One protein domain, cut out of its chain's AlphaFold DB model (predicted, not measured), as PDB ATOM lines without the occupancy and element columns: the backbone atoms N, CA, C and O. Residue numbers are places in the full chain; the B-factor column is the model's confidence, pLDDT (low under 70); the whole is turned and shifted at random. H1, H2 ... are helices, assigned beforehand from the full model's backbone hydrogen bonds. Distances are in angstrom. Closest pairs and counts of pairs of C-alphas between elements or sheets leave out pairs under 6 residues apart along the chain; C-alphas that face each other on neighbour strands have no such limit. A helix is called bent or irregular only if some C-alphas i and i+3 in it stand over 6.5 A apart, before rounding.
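This is residues 36 to 104 of the 121 residues of an uncharacterized protein of Streptomyces scabiei (UniProt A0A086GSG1). This is a strung-out model without a common core: the longest helix, H4, makes an L with short H3 at one end, H1 and H2 make a bent pair at the other, and residues 54 to 80 wind between them as a long stretch with no named element. H1, residues 36 to 45, sticks out at its end, and residues 81 to 104, which hold H3 and H4, stand free at theirs. The printed part has 69 residues with four named helices, in the order H1, H2, H3, H4, and no named strand; the class is all helix. It is extended, with a radius of gyration of the C-alphas of 17.4 A and spans of 45 by 37 by 22 A.

H4, residues 89 to 103, is 20.7 A long and ends with C-alpha 103 at (117.409, 136.373, 141.619). H3 is residues 81 to 87, 10.2 A. H2 is residues 48 to 53, 8.5 A. H1, residues 36 to 45, is 14.3 A long and begins with C-alpha 36 at (90.923, 100.972, 153.538).

H4, with residues 91 to 92 alone, only just touches H3, with 3 pairs of C-alphas within 8 A, and only at the corner by their link; the closest C-alphas, of Met 86 and Val 92, are 6.8 A apart. Their lines are only just about perpendicular, at 72 degrees. H2 and H3 are apart. H1 and H2 are close but not clearly touching, the closest C-alphas being those of Trp 44 and Arg 50, 6.9 A apart, at a steep tilt of 58 degrees, the same way. H1 is apart from H3 and H4, and H2 from H4. Every O i to N i+4 pair is within hydrogen-bond range in H1, H2 and H3, and 10 of 11 are in H4.

The C-alphas farthest apart are those of Thr 36 and Tyr 102, 48.0 A. The link from H2 to H3, 27 residues, is long; those from H1 to H2 and from H3 to H4 are tight. The printed part has no cut. Its mean pLDDT is 94.6, and no printed residue is under 70.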
ATOM      1  N   THR A  36      90.128 102.199 153.355       98.44
ATOM      2  CA  THR A  36      90.923 100.972 153.538       98.44
ATOM      3  C   THR A  36      92.184 100.979 152.673       98.44
ATOM      4  O   THR A  36      93.265 100.680 153.173       98.44
ATOM      5  N   ALA A  37      92.072 101.388 151.405       98.38
ATOM      6  CA  ALA A  37      93.227 101.512 150.517       98.38
ATOM      7  C   ALA A  37      94.190 102.613 150.992       98.38
ATOM      8  O   ALA A  37      95.402 102.420 150.977       98.38
ATOM      9  N   ALA A  38      93.664 103.737 151.489       98.44
ATOM     10  CA  ALA A  38      94.486 104.802 152.060       98.44
ATOM     11  C   ALA A  38      95.274 104.325 153.297       98.44
ATOM     12  O   ALA A  38      96.465 104.603 153.411       98.44
ATOM     13  N   LYS A  39      94.647 103.549 154.194       98.56
ATOM     14  CA  LYS A  39      95.336 102.925 155.340       98.56
ATOM     15  C   LYS A  39      96.425 101.953 154.893       98.56
ATOM     16  O   LYS A  39      97.528 101.999 155.429       98.56
ATOM     17  N   LEU A  40      96.134 101.116 153.894       98.50
ATOM     18  CA  LEU A  40      97.123 100.206 153.316       98.50
ATOM     19  C   LEU A  40      98.336 100.975 152.775       98.50
ATOM     20  O   LEU A  40      99.466 100.594 153.060       98.50
ATOM     21  N   TYR A  41      98.112 102.080 152.062       98.25
ATOM     22  CA  TYR A  41      99.190 102.913 151.531       98.25
ATOM     23  C   TYR A  41     100.065 103.528 152.633       98.25
ATOM     24  O   TYR A  41     101.290 103.474 152.533       98.25
ATOM     25  N   LEU A  42      99.473 104.062 153.708       97.75
ATOM     26  CA  LEU A  42     100.247 104.594 154.839       97.75
ATOM     27  C   LEU A  42     101.049 103.496 155.553       97.75
ATOM     28  O   LEU A  42     102.218 103.708 155.870       97.75
ATOM     29  N   ASN A  43     100.459 102.315 155.755       98.00
ATOM     30  CA  ASN A  43     101.173 101.173 156.329       98.00
ATOM     31  C   ASN A  43     102.336 100.727 155.433       98.00
ATOM     32  O   ASN A  43     103.430 100.472 155.927       98.00
ATOM     33  N   TRP A  44     102.129 100.684 154.115       97.19
ATOM     34  CA  TRP A  44     103.192 100.382 153.159       97.19
ATOM     35  C   TRP A  44     104.305 101.437 153.187       97.19
ATOM     36  O   TRP A  44     105.479 101.071 153.205       97.19
ATOM     37  N   GLN A  45     103.969 102.729 153.286       96.62
ATOM     38  CA  GLN A  45     104.955 103.808 153.416       96.62
ATOM     39  C   GLN A  45     105.863 103.639 154.645       96.62
ATOM     40  O   GLN A  45     107.026 104.028 154.584       96.62
ATOM     41  N   LEU A  46     105.361 103.036 155.730       96.25
ATOM     42  CA  LEU A  46     106.104 102.755 156.966       96.25
ATOM     43  C   LEU A  46     106.697 101.335 157.031       96.25
ATOM     44  O   LEU A  46     107.392 100.997 157.993       96.25
ATOM     45  N   SER A  47     106.455 100.499 156.018       96.56
ATOM     46  CA  SER A  47     107.043  99.161 155.941       96.56
ATOM     47  C   SER A  47     108.569  99.232 155.922       96.56
ATOM     48  O   SER A  47     109.155 100.216 155.465       96.56
ATOM     49  N   THR A  48     109.226  98.181 156.414       96.12
ATOM     50  CA  THR A  48     110.694  98.125 156.430       96.12
ATOM     51  C   THR A  48     111.256  98.253 155.019       96.12
ATOM     52  O   THR A  48     112.122  99.088 154.806       96.12
ATOM     53  N   GLU A  49     110.690  97.526 154.049       94.75
ATOM     54  CA  GLU A  49     111.078  97.602 152.635       94.75
ATOM     55  C   GLU A  49     111.089  99.050 152.125       94.75
ATOM     56  O   GLU A  49     112.078  99.512 151.550       94.75
ATOM     57  N   ARG A  50     110.009  99.798 152.378       94.81
ATOM     58  CA  ARG A  50     109.896 101.176 151.903       94.81
ATOM     59  C   ARG A  50     110.837 102.126 152.642       94.81
ATOM     60  O   ARG A  50     111.407 103.014 152.009       94.81
ATOM     61  N   GLN A  51     111.009 101.937 153.946       94.56
ATOM     62  CA  GLN A  51     111.854 102.782 154.791       94.56
ATOM     63  C   GLN A  51     113.358 102.521 154.610       94.56
ATOM     64  O   GLN A  51     114.159 103.392 154.930       94.56
ATOM     65  N   THR A  52     113.756 101.379 154.041       91.75
ATOM     66  CA  THR A  52     115.157 101.097 153.670       91.75
ATOM     67  C   THR A  52     115.496 101.460 152.225       91.75
ATOM     68  O   THR A  52     116.662 101.418 151.841       91.75
ATOM     69  N   ALA A  53     114.500 101.791 151.396       84.00
ATOM     70  CA  ALA A  53     114.704 101.969 149.962       84.00
ATOM     71  C   ALA A  53     115.436 103.270 149.597       84.00
ATOM     72  O   ALA A  53     116.196 103.273 148.634       84.00
ATOM     73  N   ASN A  54     115.187 104.379 150.306       73.88
ATOM     74  CA  ASN A  54     115.698 105.697 149.920       73.88
ATOM     75  C   ASN A  54     115.880 106.643 151.118       73.88
ATOM     76  O   ASN A  54     114.898 107.057 151.729       73.88
ATOM     77  N   GLY A  55     117.117 107.091 151.351       82.62
ATOM     78  CA  GLY A  55     117.426 108.174 152.291       82.62
ATOM     79  C   GLY A  55     117.266 107.800 153.767       82.62
ATOM     80  O   GLY A  55     117.399 106.638 154.144       82.62
ATOM     81  N   TRP A  56     117.030 108.807 154.612       91.94
ATOM     82  CA  TRP A  56     116.753 108.605 156.034       91.94
ATOM     83  C   TRP A  56     115.340 108.066 156.258       91.94
ATOM     84  O   TRP A  56     114.365 108.591 155.722       91.94
ATOM     85  N   SER A  57     115.248 107.056 157.119       94.50
ATOM     86  CA  SER A  57     113.992 106.543 157.661       94.50
ATOM     87  C   SER A  57     113.418 107.501 158.711       94.50
ATOM     88  O   SER A  57     114.161 108.152 159.447       94.50
ATOM     89  N   VAL A  58     112.087 107.552 158.820       94.00
ATOM     90  CA  VAL A  58     111.396 108.212 159.948       94.00
ATOM     91  C   VAL A  58     111.242 107.286 161.159       94.00
ATOM     92  O   VAL A  58     110.826 107.728 162.226       94.00
ATOM     93  N   ARG A  59     111.542 105.993 161.001       95.62
ATOM     94  CA  ARG A  59     111.490 104.997 162.073       95.62
ATOM     95  C   ARG A  59     112.804 104.938 162.843       95.62
ATOM     96  O   ARG A  59     113.873 104.923 162.237       95.62
ATOM     97  N   THR A  60     112.707 104.813 164.162       95.94
ATOM     98  CA  THR A  60     113.853 104.725 165.082       95.94
ATOM     99  C   THR A  60     114.485 103.335 165.152       95.94
ATOM    100  O   THR A  60     115.574 103.194 165.693       95.94
ATOM    101  N   ASP A  61     113.815 102.304 164.632       96.19
ATOM    102  CA  ASP A  61     114.286 100.913 164.620       96.19
ATOM    103  C   ASP A  61     114.986 100.515 163.306       96.19
ATOM    104  O   ASP A  61     115.389  99.366 163.139       96.19
ATOM    105  N   ILE A  62     115.146 101.456 162.372       94.75
ATOM    106  CA  ILE A  62     115.869 101.256 161.115       94.75
ATOM    107  C   ILE A  62     117.193 102.003 161.187       94.75
ATOM    108  O   ILE A  62     117.229 103.207 161.440       94.75
ATOM    109  N   ALA A  63     118.282 101.278 160.933       93.06
ATOM    110  CA  ALA A  63     119.608 101.868 160.876       93.06
ATOM    111  C   ALA A  63     119.683 102.935 159.764       93.06
ATOM    112  O   ALA A  63     119.133 102.732 158.676       93.06
ATOM    113  N   PRO A  64     120.367 104.066 160.006       91.62
ATOM    114  CA  PRO A  64     120.587 105.076 158.979       91.62
ATOM    115  C   PRO A  64     121.444 104.524 157.825       91.62
ATOM    116  O   PRO A  64     122.127 103.505 157.985       91.62
ATOM    117  N   PRO A  65     121.459 105.198 156.660       86.75
ATOM    118  CA  PRO A  65     122.355 104.829 155.571       86.75
ATOM    119  C   PRO A  65     123.820 104.799 156.028       86.75
ATOM    120  O   PRO A  65     124.227 105.564 156.903       86.75
ATOM    121  N   ALA A  66     124.621 103.924 155.418       86.31
ATOM    122  CA  ALA A  66     126.008 103.707 155.823       86.31
ATOM    123  C   ALA A  66     126.813 105.019 155.886       86.31
ATOM    124  O   ALA A  66     126.829 105.800 154.934       86.31
ATOM    125  N   GLY A  67     127.498 105.237 157.013       86.94
ATOM    126  CA  GLY A  67     128.298 106.440 157.263       86.94
ATOM    127  C   GLY A  67     127.499 107.667 157.713       86.94
ATOM    128  O   GLY A  67     128.095 108.722 157.916       86.94
ATOM    129  N   LEU A  68     126.179 107.548 157.888       89.75
ATOM    130  CA  LEU A  68     125.317 108.616 158.388       89.75
ATOM    131  C   LEU A  68     124.751 108.263 159.766       89.75
ATOM    132  O   LEU A  68     124.627 107.097 160.133       89.75
ATOM    133  N   LYS A  69     124.390 109.295 160.524       92.19
ATOM    134  CA  LYS A  69     123.611 109.189 161.761       92.19
ATOM    135  C   LYS A  69     122.115 109.278 161.432       92.19
ATOM    136  O   LYS A  69     121.757 109.676 160.314       92.19
ATOM    137  N   PRO A  70     121.212 108.939 162.360       93.44
ATOM    138  CA  PRO A  70     119.817 109.334 162.239       93.44
ATOM    139  C   PRO A  70     119.684 110.848 162.023       93.44
ATOM    140  O   PRO A  70     120.462 111.630 162.568       93.44
ATOM    141  N   ILE A  71     118.711 111.279 161.217       93.50
ATOM    142  CA  ILE A  71     118.641 112.680 160.766       93.50
ATOM    143  C   ILE A  71     118.475 113.678 161.923       93.50
ATOM    144  O   ILE A  71     118.994 114.787 161.869       93.50
ATOM    145  N   TRP A  72     117.802 113.264 162.997       93.44
ATOM    146  CA  TRP A  72     117.582 114.064 164.203       93.44
ATOM    147  C   TRP A  72     118.825 114.213 165.098       93.44
ATOM    148  O   TRP A  72     118.797 115.013 166.025       93.44
ATOM    149  N   GLU A  73     119.916 113.487 164.833       94.38
ATOM    150  CA  GLU A  73     121.191 113.646 165.551       94.38
ATOM    151  C   GLU A  73     122.113 114.701 164.922       94.38
ATOM    152  O   GLU A  73     123.171 115.008 165.475       94.38
ATOM    153  N   TYR A  74     121.738 115.258 163.768       93.38
ATOM    154  CA  TYR A  74     122.471 116.346 163.131       93.38
ATOM    155  C   TYR A  74     121.910 117.698 163.600       93.38
ATOM    156  O   TYR A  74     120.823 118.078 163.161       93.38
ATOM    157  N   PRO A  75     122.627 118.459 164.451       91.69
ATOM    158  CA  PRO A  75     122.150 119.768 164.904       91.69
ATOM    159  C   PRO A  75     121.974 120.751 163.737       91.69
ATOM    160  O   PRO A  75     121.008 121.511 163.713       91.69
ATOM    161  N   ASP A  76     122.848 120.654 162.733       93.44
ATOM    162  CA  ASP A  76     122.852 121.483 161.523       93.44
ATOM    163  C   ASP A  76     121.685 121.188 160.566       93.44
ATOM    164  O   ASP A  76     121.419 121.978 159.661       93.44
ATOM    165  N   ALA A  77     120.974 120.067 160.751       92.62
ATOM    166  CA  ALA A  77     119.831 119.689 159.916       92.62
ATOM    167  C   ALA A  77     118.553 120.465 160.264       92.62
ATOM    168  O   ALA A  77     117.608 120.485 159.472       92.62
ATOM    169  N   HIS A  78     118.494 121.026 161.480       92.19
ATOM    170  CA  HIS A  78     117.349 121.764 162.013       92.19
ATOM    171  C   HIS A  78     115.993 121.115 161.673       92.19
ATOM    172  O   HIS A  78     115.103 121.780 161.143       92.19
ATOM    173  N   VAL A  79     115.824 119.820 161.977       92.75
ATOM    174  CA  VAL A  79     114.672 119.007 161.521       92.75
ATOM    175  C   VAL A  79     113.310 119.634 161.867       92.75
ATOM    176  O   VAL A  79     112.373 119.585 161.068       92.75
ATOM    177  N   ASP A  80     113.213 120.296 163.020       91.94
ATOM    178  CA  ASP A  80     112.001 121.008 163.449       91.94
ATOM    179  C   ASP A  80     111.937 122.469 162.976       91.94
ATOM    180  O   ASP A  80     110.890 123.113 163.061       91.94
ATOM    181  N   GLY A  81     113.053 123.018 162.497       94.00
ATOM    182  CA  GLY A  81     113.173 124.408 162.070       94.00
ATOM    183  C   GLY A  81     112.333 124.706 160.834       94.00
ATOM    184  O   GLY A  81     111.635 125.717 160.803       94.00
ATOM    185  N   PHE A  82     112.331 123.806 159.845       94.44
ATOM    186  CA  PHE A  82     111.553 124.007 158.621       94.44
ATOM    187  C   PHE A  82     110.032 124.035 158.867       94.44
ATOM    188  O   PHE A  82     109.389 124.986 158.417       94.44
ATOM    189  N   PRO A  83     109.424 123.087 159.614       94.50
ATOM    190  CA  PRO A  83     108.013 123.184 159.982       94.50
ATOM    191  C   PRO A  83     107.648 124.485 160.705       94.50
ATOM    192  O   PRO A  83     106.688 125.134 160.302       94.50
ATOM    193  N   ARG A  84     108.437 124.901 161.707       95.56
ATOM    194  CA  ARG A  84     108.194 126.154 162.448       95.56
ATOM    195  C   ARG A  84     108.294 127.381 161.544       95.56
ATOM    196  O   ARG A  84     107.471 128.281 161.626       95.56
ATOM    197  N   PHE A  85     109.277 127.408 160.645       96.31
ATOM    198  CA  PHE A  85     109.409 128.470 159.650       96.31
ATOM    199  C   PHE A  85     108.186 128.543 158.723       96.31
ATOM    200  O   PHE A  85     107.697 129.628 158.426       96.31
ATOM    201  N   MET A  86     107.667 127.393 158.287       96.88
ATOM    202  CA  MET A  86     106.529 127.325 157.366       96.88
ATOM    203  C   MET A  86     105.192 127.750 157.986       96.88
ATOM    204  O   MET A  86     104.276 128.082 157.224       96.88
ATOM    205  N   GLU A  87     105.082 127.753 159.318       97.19
ATOM    206  CA  GLU A  87     103.921 128.252 160.068       97.19
ATOM    207  C   GLU A  87     103.814 129.788 160.016       97.19
ATOM    208  O   GLU A  87     102.706 130.320 159.923       97.19
ATOM    209  N   ASP A  88     104.938 130.510 159.962       98.06
ATOM    210  CA  ASP A  88     104.953 131.965 159.783       98.06
ATOM    211  C   ASP A  88     104.852 132.345 158.298       98.06
ATOM    212  O   ASP A  88     105.836 132.591 157.589       98.06
ATOM    213  N   ARG A  89     103.612 132.413 157.802       98.19
ATOM    214  CA  ARG A  89     103.345 132.756 156.398       98.19
ATOM    215  C   ARG A  89     103.809 134.161 156.023       98.19
ATOM    216  O   ARG A  89     104.220 134.357 154.882       98.19
ATOM    217  N   ALA A  90     103.777 135.117 156.952       98.31
ATOM    218  CA  ALA A  90     104.200 136.487 156.676       98.31
ATOM    219  C   ALA A  90     105.713 136.550 156.439       98.31
ATOM    220  O   ALA A  90     106.168 137.137 155.453       98.31
ATOM    221  N   ARG A  91     106.494 135.876 157.289       98.06
ATOM    222  CA  ARG A  91     107.947 135.797 157.138       98.06
ATOM    223  C   ARG A  91     108.359 135.069 155.862       98.06
ATOM    224  O   ARG A  91     109.286 135.516 155.184       98.06
ATOM    225  N   VAL A  92     107.671 133.978 155.517       98.19
ATOM    226  CA  VAL A  92     107.916 133.236 154.269       98.19
ATOM    227  C   VAL A  92     107.706 134.134 153.050       98.19
ATOM    228  O   VAL A  92     108.566 134.178 152.171       98.19
ATOM    229  N   GLU A  93     106.594 134.870 152.994       97.94
ATOM    230  CA  GLU A  93     106.319 135.756 151.858       97.94
ATOM    231  C   GLU A  93     107.311 136.919 151.786       97.94
ATOM    232  O   GLU A  93     107.819 137.205 150.704       97.94
ATOM    233  N   GLN A  94     107.685 137.523 152.920       98.19
ATOM    234  CA  GLN A  94     108.713 138.565 152.947       98.19
ATOM    235  C   GLN A  94     110.039 138.073 152.346       98.19
ATOM    236  O   GLN A  94     110.622 138.754 151.507       98.19
ATOM    237  N   LEU A  95     110.511 136.886 152.742       97.75
ATOM    238  CA  LEU A  95     111.762 136.330 152.219       97.75
ATOM    239  C   LEU A  95     111.685 136.019 150.724       97.75
ATOM    240  O   LEU A  95     112.651 136.275 150.011       97.75
ATOM    241  N   LYS A  96     110.543 135.525 150.231       96.88
ATOM    242  CA  LYS A  96     110.334 135.308 148.791       96.88
ATOM    243  C   LYS A  96     110.458 136.610 148.002       96.88
ATOM    244  O   LYS A  96     111.147 136.618 146.987       96.88
ATOM    245  N   GLN A  97     109.855 137.700 148.487       97.50
ATOM    246  CA  GLN A  97     109.975 139.016 147.846       97.50
ATOM    247  C   GLN A  97     111.420 139.514 147.865       97.50
ATOM    248  O   GLN A  97     111.940 139.942 146.841       97.50
ATOM    249  N   THR A  98     112.106 139.377 149.002       97.88
ATOM    250  CA  THR A  98     113.530 139.713 149.096       97.88
ATOM    251  C   THR A  98     114.350 138.925 148.078       97.88
ATOM    252  O   THR A  98     115.155 139.510 147.367       97.88
ATOM    253  N   PHE A  99     114.138 137.616 147.952       98.00
ATOM    254  CA  PHE A  99     114.863 136.785 146.989       98.00
ATOM    255  C   PHE A  99     114.554 137.138 145.533       98.00
ATOM    256  O   PHE A  99     115.474 137.117 144.719       98.00
ATOM    257  N   ALA A 100     113.322 137.532 145.203       97.38
ATOM    258  CA  ALA A 100     112.979 138.010 143.864       97.38
ATOM    259  C   ALA A 100     113.781 139.266 143.470       97.38
ATOM    260  O   ALA A 100     114.173 139.402 142.312       97.38
ATOM    261  N   LEU A 101     114.126 140.135 144.432       97.88
ATOM    262  CA  LEU A 101     114.998 141.291 144.179       97.88
ATOM    263  C   LEU A 101     116.435 140.889 143.804       97.88
ATOM    264  O   LEU A 101     117.095 141.622 143.072       97.88
ATOM    265  N   TYR A 102     116.924 139.740 144.286       98.06
ATOM    266  CA  TYR A 102     118.285 139.262 144.008       98.06
ATOM    267  C   TYR A 102     118.366 138.322 142.802       98.06
ATOM    268  O   TYR A 102     119.331 138.380 142.045       98.06
ATOM    269  N   PHE A 103     117.381 137.437 142.629       96.88
ATOM    270  CA  PHE A 103     117.409 136.373 141.619       96.88
ATOM    271  C   PHE A 103     116.511 136.657 140.408       96.88
ATOM    272  O   PHE A 103     116.604 135.960 139.398       96.88
ATOM    273  N   GLY A 104     115.672 137.692 140.492       96.12
ATOM    274  CA  GLY A 104     114.610 137.965 139.537       96.12
ATOM    275  C   GLY A 104     113.380 137.082 139.753       96.12
ATOM    276  O   GLY A 104     113.365 136.158 140.568       96.12
TER     277      GLY A 104